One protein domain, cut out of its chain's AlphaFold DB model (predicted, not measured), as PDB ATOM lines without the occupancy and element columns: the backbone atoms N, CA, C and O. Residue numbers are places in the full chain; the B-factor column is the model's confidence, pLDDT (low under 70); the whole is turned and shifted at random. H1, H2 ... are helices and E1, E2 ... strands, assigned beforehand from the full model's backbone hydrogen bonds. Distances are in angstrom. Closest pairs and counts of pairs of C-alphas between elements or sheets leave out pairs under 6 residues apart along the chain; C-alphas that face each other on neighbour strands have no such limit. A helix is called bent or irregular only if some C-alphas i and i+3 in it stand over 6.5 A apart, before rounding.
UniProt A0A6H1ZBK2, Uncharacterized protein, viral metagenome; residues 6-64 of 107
ATOM      1  N   TYR A   6       2.061  -8.003   9.012       85.50
ATOM      2  CA  TYR A   6       1.224  -8.353   7.869       85.50
ATOM      3  C   TYR A   6       0.644  -9.741   8.081       85.50
ATOM      4  O   TYR A   6       1.301 -10.613   8.658       85.50
ATOM      5  N   CYS A   7      -0.584  -9.956   7.622       83.19
ATOM      6  CA  CYS A   7      -1.149 -11.291   7.607       83.19
ATOM      7  C   CYS A   7      -0.413 -12.147   6.572       83.19
ATOM      8  O   CYS A   7      -0.324 -11.773   5.406       83.19
ATOM      9  N   SER A   8       0.070 -13.323   6.969       80.25
ATOM     10  CA  SER A   8       0.732 -14.253   6.049       80.25
ATOM     11  C   SER A   8      -0.210 -14.844   4.997       80.25
ATOM     12  O   SER A   8       0.260 -15.295   3.961       80.25
ATOM     13  N   THR A   9      -1.520 -14.862   5.264       80.62
ATOM     14  CA  THR A   9      -2.521 -15.442   4.358       80.62
ATOM     15  C   THR A   9      -2.962 -14.444   3.300       80.62
ATOM     16  O   THR A   9      -2.846 -14.725   2.113       80.62
ATOM     17  N   CYS A  10      -3.469 -13.279   3.717       85.06
ATOM     18  CA  CYS A  10      -4.041 -12.308   2.787       85.06
ATOM     19  C   CYS A  10      -3.205 -11.025   2.608       85.06
ATOM     20  O   CYS A  10      -3.608 -10.122   1.884       85.06
ATOM     21  N   GLY A  11      -2.016 -10.945   3.219       84.50
ATOM     22  CA  GLY A  11      -1.034  -9.874   2.984       84.50
ATOM     23  C   GLY A  11      -1.407  -8.505   3.559       84.50
ATOM     24  O   GLY A  11      -0.612  -7.572   3.478       84.50
ATOM     25  N   VAL A  12      -2.595  -8.375   4.153       86.31
ATOM     26  CA  VAL A  12      -3.101  -7.125   4.731       86.31
ATOM     27  C   VAL A  12      -2.269  -6.723   5.947       86.31
ATOM     28  O   VAL A  12      -1.894  -7.564   6.768       86.31
ATOM     29  N   GLU A  13      -1.991  -5.425   6.068       84.81
ATOM     30  CA  GLU A  13      -1.325  -4.860   7.238       84.81
ATOM     31  C   GLU A  13      -2.218  -4.988   8.478       84.81
ATOM     32  O   GLU A  13      -3.369  -4.548   8.506       84.81
ATOM     33  N   LEU A  14      -1.676  -5.609   9.518       85.12
ATOM     34  CA  LEU A  14      -2.359  -5.841  10.776       85.12
ATOM     35  C   LEU A  14      -2.142  -4.657  11.713       85.12
ATOM     36  O   LEU A  14      -1.012  -4.246  11.989       85.12
ATOM     37  N   VAL A  15      -3.242  -4.144  12.262       85.00
ATOM     38  CA  VAL A  15      -3.195  -3.019  13.197       85.00
ATOM     39  C   VAL A  15      -2.632  -3.491  14.534       85.00
ATOM     40  O   VAL A  15      -3.238  -4.299  15.241       85.00
ATOM     41  N   TYR A  16      -1.474  -2.949  14.895       85.31
ATOM     42  CA  TYR A  16      -0.815  -3.183  16.172       85.31
ATOM     43  C   TYR A  16      -1.176  -2.080  17.174       85.31
ATOM     44  O   TYR A  16      -1.081  -0.890  16.876       85.31
ATOM     45  N   SER A  17      -1.557  -2.472  18.389       85.19
ATOM     46  CA  SER A  17      -1.842  -1.553  19.488       85.19
ATOM     47  C   SER A  17      -1.145  -2.000  20.765       85.19
ATOM     48  O   SER A  17      -1.168  -3.171  21.139       85.19
ATOM     49  N   ARG A  18      -0.537  -1.047  21.465       85.31
ATOM     50  CA  ARG A  18       0.114  -1.281  22.750       85.31
ATOM     51  C   ARG A  18      -0.777  -0.747  23.862       85.31
ATOM     52  O   ARG A  18      -1.073   0.446  23.888       85.31
ATOM     53  N   LYS A  19      -1.205  -1.612  24.781       85.06
ATOM     54  CA  LYS A  19      -2.049  -1.236  25.923       85.06
ATOM     55  C   LYS A  19      -1.351  -1.573  27.235       85.06
ATOM     56  O   LYS A  19      -0.994  -2.720  27.484       85.06
ATOM     57  N   ALA A  20      -1.175  -0.569  28.087       88.12
ATOM     58  CA  ALA A  20      -0.749  -0.782  29.463       88.12
ATOM     59  C   ALA A  20      -1.945  -1.261  30.294       88.12
ATOM     60  O   ALA A  20      -3.023  -0.669  30.219       88.12
ATOM     61  N   VAL A  21      -1.766  -2.318  31.086       82.94
ATOM     62  CA  VAL A  21      -2.792  -2.777  32.028       82.94
ATOM     63  C   VAL A  21      -2.553  -2.083  33.370       82.94
ATOM     64  O   VAL A  21      -1.575  -2.413  34.057       82.94
ATOM     65  N   PRO A  22      -3.405  -1.117  33.763       82.25
ATOM     66  CA  PRO A  22      -3.235  -0.417  35.029       82.25
ATOM     67  C   PRO A  22      -3.311  -1.411  36.196       82.25
ATOM     68  O   PRO A  22      -4.092  -2.360  36.179       82.25
ATOM     69  N   GLY A  23      -2.451  -1.221  37.197       85.44
ATOM     70  CA  GLY A  23      -2.397  -2.059  38.402       85.44
ATOM     71  C   GLY A  23      -1.548  -3.331  38.301       85.44
ATOM     72  O   GLY A  23      -1.266  -3.930  39.332       85.44
ATOM     73  N   LYS A  24      -1.090  -3.733  37.107       80.56
ATOM     74  CA  LYS A  24      -0.201  -4.903  36.941       80.56
ATOM     75  C   LYS A  24       1.219  -4.554  36.499       80.56
ATOM     76  O   LYS A  24       2.084  -5.418  36.531       80.56
ATOM     77  N   GLY A  25       1.461  -3.313  36.068       85.25
ATOM     78  CA  GLY A  25       2.773  -2.888  35.562       85.25
ATOM     79  C   GLY A  25       3.196  -3.592  34.267       85.25
ATOM     80  O   GLY A  25       4.373  -3.582  33.926       85.25
ATOM     81  N   VAL A  26       2.251  -4.209  33.547       86.19
ATOM     82  CA  VAL A  26       2.505  -4.952  32.306       86.19
ATOM     83  C   VAL A  26       1.994  -4.156  31.111       86.19
ATOM     84  O   VAL A  26       0.901  -3.583  31.143       86.19
ATOM     85  N   ILE A  27       2.784  -4.160  30.040       84.75
ATOM     86  CA  ILE A  27       2.415  -3.627  28.731       84.75
ATOM     87  C   ILE A  27       2.117  -4.810  27.815       84.75
ATOM     88  O   ILE A  27       2.963  -5.683  27.637       84.75
ATOM     89  N   LEU A  28       0.910  -4.836  27.254       85.12
ATOM     90  CA  LEU A  28       0.487  -5.841  26.291       85.12
ATOM     91  C   LEU A  28       0.546  -5.268  24.881       85.12
ATOM     92  O   LEU A  28       0.023  -4.188  24.599       85.12
ATOM     93  N   ASP A  29       1.152  -6.050  24.009       83.56
ATOM     94  CA  ASP A  29       1.239  -5.799  22.585       83.56
ATOM     95  C   ASP A  29       0.144  -6.634  21.905       83.56
ATOM     96  O   ASP A  29       0.172  -7.864  21.949       83.56
ATOM     97  N   LEU A  30      -0.868  -5.966  21.351       83.25
ATOM     98  CA  LEU A  30      -2.076  -6.583  20.805       83.25
ATOM     99  C   LEU A  30      -2.162  -6.335  19.302       83.25
ATOM    100  O   LEU A  30      -2.000  -5.204  18.842       83.25
ATOM    101  N   ILE A  31      -2.496  -7.379  18.550       82.88
ATOM    102  CA  ILE A  31      -2.822  -7.286  17.129       82.88
ATOM    103  C   ILE A  31      -4.345  -7.329  17.000       82.88
ATOM    104  O   ILE A  31      -4.990  -8.190  17.602       82.88
ATOM    105  N   ALA A  32      -4.923  -6.371  16.275       77.94
ATOM    106  CA  ALA A  32      -6.361  -6.322  16.052       77.94
ATOM    107  C   ALA A  32      -6.840  -7.595  15.329       77.94
ATOM    108  O   ALA A  32      -6.127  -8.106  14.460       77.94
ATOM    109  N   PRO A  33      -8.033  -8.111  15.672       73.06
ATOM    110  CA  PRO A  33      -8.603  -9.246  14.968       73.06
ATOM    111  C   PRO A  33      -8.774  -8.894  13.490       73.06
ATOM    112  O   PRO A  33      -9.230  -7.806  13.142       73.06
ATOM    113  N   HIS A  34      -8.378  -9.826  12.635       77.69
ATOM    114  CA  HIS A  34      -8.408  -9.676  11.194       77.69
ATOM    115  C   HIS A  34      -9.080 -10.900  10.579       77.69
ATOM    116  O   HIS A  34      -8.771 -12.040  10.934       77.69
ATOM    117  N   GLU A  35     -10.015 -10.655   9.673       73.50
ATOM    118  CA  GLU A  35     -10.797 -11.689   9.013       73.50
ATOM    119  C   GLU A  35     -10.094 -12.110   7.713       73.50
ATOM    120  O   GLU A  35     -10.376 -11.565   6.652       73.50
ATOM    121  N   CYS A  36      -9.177 -13.082   7.779       73.00
ATOM    122  CA  CYS A  36      -8.899 -13.925   6.607       73.00
ATOM    123  C   CYS A  36      -9.631 -15.270   6.789       73.00
ATOM    124  O   CYS A  36      -9.764 -15.773   7.915       73.00
ATOM    125  N   GLU A  37     -10.041 -15.891   5.679       58.38
ATOM    126  CA  GLU A  37     -10.441 -17.302   5.643       58.38
ATOM    127  C   GLU A  37      -9.300 -18.153   6.233       58.38
ATOM    128  O   GLU A  37      -8.210 -18.233   5.670       58.38
ATOM    129  N   GLY A  38      -9.508 -18.700   7.436       56.88
ATOM    130  CA  GLY A  38      -8.507 -19.488   8.173       56.88
ATOM    131  C   GLY A  38      -7.981 -18.878   9.480       56.88
ATOM    132  O   GLY A  38      -7.351 -19.599  10.247       56.88
ATOM    133  N   PHE A  39      -8.263 -17.604   9.787       51.28
ATOM    134  CA  PHE A  39      -7.964 -17.000  11.106       51.28
ATOM    135  C   PHE A  39      -9.218 -16.593  11.889       51.28
ATOM    136  O   PHE A  39      -9.165 -16.402  13.106       51.28
ATOM    137  N   ALA A  40     -10.366 -16.517  11.209       47.06
ATOM    138  CA  ALA A  40     -11.661 -16.454  11.861       47.06
ATOM    139  C   ALA A  40     -11.952 -17.808  12.518       47.06
ATOM    140  O   ALA A  40     -12.641 -18.661  11.960       47.06
ATOM    141  N   VAL A  41     -11.447 -18.002  13.734       50.22
ATOM    142  CA  VAL A  41     -12.032 -18.965  14.660       50.22
ATOM    143  C   VAL A  41     -13.426 -18.432  15.002       50.22
ATOM    144  O   VAL A  41     -13.647 -17.820  16.043       50.22
ATOM    145  N   LYS A  42     -14.398 -18.679  14.114       48.00
ATOM    146  CA  LYS A  42     -15.793 -18.862  14.512       48.00
ATOM    147  C   LYS A  42     -15.866 -20.191  15.272       48.00
ATOM    148  O   LYS A  42     -16.517 -21.123  14.825       48.00
ATOM    149  N   SER A  43     -15.147 -20.324  16.388       52.34
ATOM    150  CA  SER A  43     -15.505 -21.368  17.341       52.34
ATOM    151  C   SER A  43     -16.822 -20.901  17.933       52.34
ATOM    152  O   SER A  43     -16.847 -19.848  18.583       52.34
ATOM    153  N   ASN A  44     -17.902 -21.647  17.711       49.84
ATOM    154  CA  ASN A  44     -19.056 -21.525  18.588       49.84
ATOM    155  C   ASN A  44     -18.532 -21.653  20.025       49.84
ATOM    156  O   ASN A  44     -17.587 -22.404  20.283       49.84
ATOM    157  N   LEU A  45     -19.078 -20.876  20.960       56.31
ATOM    158  CA  LEU A  45     -18.669 -20.961  22.368       56.31
ATOM    159  C   LEU A  45     -18.779 -22.402  22.907       56.31
ATOM    160  O   LEU A  45     -18.032 -22.756  23.816       56.31
ATOM    161  N   ASP A  46     -19.634 -23.211  22.282       58.56
ATOM    162  CA  ASP A  46     -19.877 -24.625  22.557       58.56
ATOM    163  C   ASP A  46     -18.748 -25.580  22.115       58.56
ATOM    164  O   ASP A  46     -18.657 -26.679  22.649       58.56
ATOM    165  N   ASP A  47     -17.848 -25.172  21.211       58.44
ATOM    166  CA  ASP A  47     -16.732 -26.015  20.729       58.44
ATOM    167  C   ASP A  47     -15.450 -25.859  21.570       58.44
ATOM    168  O   ASP A  47     -14.375 -26.350  21.209       58.44
ATOM    169  N   ARG A  48     -15.516 -25.130  22.691       60.09
ATOM    170  CA  ARG A  48     -14.364 -24.977  23.584       60.09
ATOM    171  C   ARG A  48     -14.252 -26.210  24.481       60.09
ATOM    172  O   ARG A  48     -15.202 -26.484  25.213       60.09
ATOM    173  N   PRO A  49     -13.098 -26.904  24.501       61.62
ATOM    174  CA  PRO A  49     -12.903 -28.010  25.425       61.62
ATOM    175  C   PRO A  49     -13.077 -27.493  26.850       61.62
ATOM    176  O   PRO A  49     -12.523 -26.453  27.232       61.62
ATOM    177  N   THR A  50     -13.877 -28.201  27.636       68.50
ATOM    178  CA  THR A  50     -14.052 -27.875  29.043       68.50
ATOM    179  C   THR A  50     -12.746 -28.131  29.793       68.50
ATOM    180  O   THR A  50     -11.859 -28.859  29.342       68.50
ATOM    181  N   VAL A  51     -12.603 -27.538  30.981       68.69
ATOM    182  CA  VAL A  51     -11.422 -27.767  31.836       68.69
ATOM    183  C   VAL A  51     -11.228 -29.263  32.128       68.69
ATOM    184  O   VAL A  51     -10.096 -29.716  32.274       68.69
ATOM    185  N   LEU A  52     -12.316 -30.037  32.161       68.56
ATOM    186  CA  LEU A  52     -12.276 -31.488  32.337       68.56
ATOM    187  C   LEU A  52     -11.684 -32.194  31.110       68.56
ATOM    188  O   LEU A  52     -10.774 -33.002  31.281       68.56
ATOM    189  N   ASP A  53     -12.088 -31.808  29.896       66.00
ATOM    190  CA  ASP A  53     -11.561 -32.381  28.646       66.00
ATOM    191  C   ASP A  53     -10.048 -32.160  28.508       66.00
ATOM    192  O   ASP A  53      -9.303 -33.027  28.049       66.00
ATOM    193  N   VAL A  54      -9.553 -30.998  28.941       68.56
ATOM    194  CA  VAL A  54      -8.111 -30.704  28.932       68.56
ATOM    195  C   VAL A  54      -7.359 -31.582  29.939       68.56
ATOM    196  O   VAL A  54      -6.266 -32.068  29.644       68.56
ATOM    197  N   LEU A  55      -7.931 -31.813  31.125       66.12
ATOM    198  CA  LEU A  55      -7.300 -32.621  32.173       66.12
ATOM    199  C   LEU A  55      -7.266 -34.115  31.837       66.12
ATOM    200  O   LEU A  55      -6.299 -34.787  32.198       66.12
ATOM    201  N   GLU A  56      -8.285 -34.638  31.157       65.00
ATOM    202  CA  GLU A  56      -8.293 -36.026  30.689       65.00
ATOM    203  C   GLU A  56      -7.242 -36.248  29.597       65.00
ATOM    204  O   GLU A  56      -6.396 -37.133  29.739       65.00
ATOM    205  N   ASN A  57      -7.170 -35.353  28.608       59.94
ATOM    206  CA  ASN A  57      -6.150 -35.424  27.558       59.94
ATOM    207  C   ASN A  57      -4.712 -35.350  28.110       59.94
ATOM    208  O   ASN A  57      -3.809 -36.028  27.616       59.94
ATOM    209  N   LEU A  58      -4.468 -34.571  29.169       60.28
ATOM    210  CA  LEU A  58      -3.146 -34.494  29.805       60.28
ATOM    211  C   LEU A  58      -2.728 -35.802  30.499       60.28
ATOM    212  O   LEU A  58      -1.535 -36.122  30.543       60.28
ATOM    213  N   LYS A  59      -3.682 -36.579  31.028       60.88
ATOM    214  CA  LYS A  59      -3.383 -37.887  31.634       60.88
ATOM    215  C   LYS A  59      -2.911 -38.883  30.579       60.88
ATOM    216  O   LYS A  59      -1.923 -39.578  30.829       60.88
ATOM    217  N   ASP A  60      -3.524 -38.880  29.400       58.44
ATOM    218  CA  ASP A  60      -3.165 -39.781  28.299       58.44
ATOM    219  C   ASP A  60      -1.820 -39.435  27.651       58.44
ATOM    220  O   ASP A  60      -1.035 -40.317  27.295       58.44
ATOM    221  N   VAL A  61      -1.466 -38.149  27.593       57.94
ATOM    222  CA  VAL A  61      -0.125 -37.730  27.155       57.94
ATOM    223  C   VAL A  61       0.947 -38.220  28.137       57.94
ATOM    224  O   VAL A  61       2.009 -38.695  27.727       57.94
ATOM    225  N   SER A  62       0.671 -38.183  29.444       57.75
ATOM    226  CA  SER A  62       1.630 -38.629  30.463       57.75
ATOM    227  C   SER A  62       1.912 -40.140  30.416       57.75
ATOM    228  O   SER A  62       3.033 -40.573  30.702       57.75
ATOM    229  N   THR A  63       0.924 -40.954  30.030       58.03
ATOM    230  CA  THR A  63       1.076 -42.407  29.877       58.03
ATOM    231  C   THR A  63       1.750 -42.762  28.554       58.03
ATOM    232  O   THR A  63       2.607 -43.649  28.540       58.03
ATOM    233  N   ALA A  64       1.469 -42.023  27.476       57.19
ATOM    234  CA  ALA A  64       2.166 -42.160  26.197       57.19
ATOM    235  C   ALA A  64       3.672 -41.852  26.315       57.19
ATOM    236  O   ALA A  64       4.496 -42.635  25.840       57.19
TER     237      ALA A  64
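What this domain is: This is residues 6 to 64 of the 107 residues of an uncharacterized protein of viral metagenome (UniProt A0A6H1ZBK2). The model is a narrow two-stranded hairpin, E1 and E2, and a lone helix, H1, set far from it at the other end of a long unnamed link, with no shared core between them. Before E1, residues 6 to 15 make a loop near the hairpin's open end, while residues 40 to 64, with H1 as their last part, stand free as an arm. The printed part has 59 residues, with two named strands followed by one named helix, in the order E1, E2, H1; the sheet's order is E1 - E2, antiparallel. The class is mixed, helices and strands, though under half of the residues, 26 of 59, are in named elements. The whole is extended, with a radius of gyration of the C-alphas of 17.4 A and spans of 43 by 37 by 24 A.

How they stand to each other: E1, residues 16 to 21, and E2, residues 26 to 31, are antiparallel neighbours and form a hairpin, with 154 degrees between their N-to-C directions. Their C-alphas 20 and 27 face each other at 4.3 A, and C-alphas 16 and 31 at 4.7 A. N 17 and O 30 are within hydrogen-bond range at 2.8 A, and N 28 and O 19 at 2.9 A. A tight link of 4 residues joins the two strands, and residues 21 to 26 stand free. A long link of 19 residues, 32 to 50, joins E2 to H1, residues 51 to 64. E1 and H1 are apart, and the whole of H1 stands free. In H1 every O i to N i+4 pair is within hydrogen-bond range, and the helix is not bent.

Where its parts are: The printed part begins at Tyr 6, with its C-alpha at (1.224, -8.353, 7.869). E1 runs from Tyr 16, C-alpha at (-0.815, -3.183, 16.172), to Val 21, 16.0 A from first to last C-alpha. E2 runs from Val 26, C-alpha at (2.505, -4.952, 32.306), to Ile 31, 16.3 A. H1 runs from Val 51 to Ala 64, 20.6 A, and its last C-alpha is at (2.166, -42.160, 26.197).

The domain as a whole: The two C-alphas farthest apart are those of Glu 13 and Thr 63, at 43.9 A, and the C-alphas of Tyr 6 and Ala 64 are 38.5 A apart. The printed part has no cut. The C-alphas of the long link, residues 32 to 50, lie 9 to 16 A from the mean of the C-alphas. The mean pLDDT of the printed part is 71.5; residues 37 to 64 are under 70, and H1 has a mean of 62, against 85 for E1 and 84 for E2.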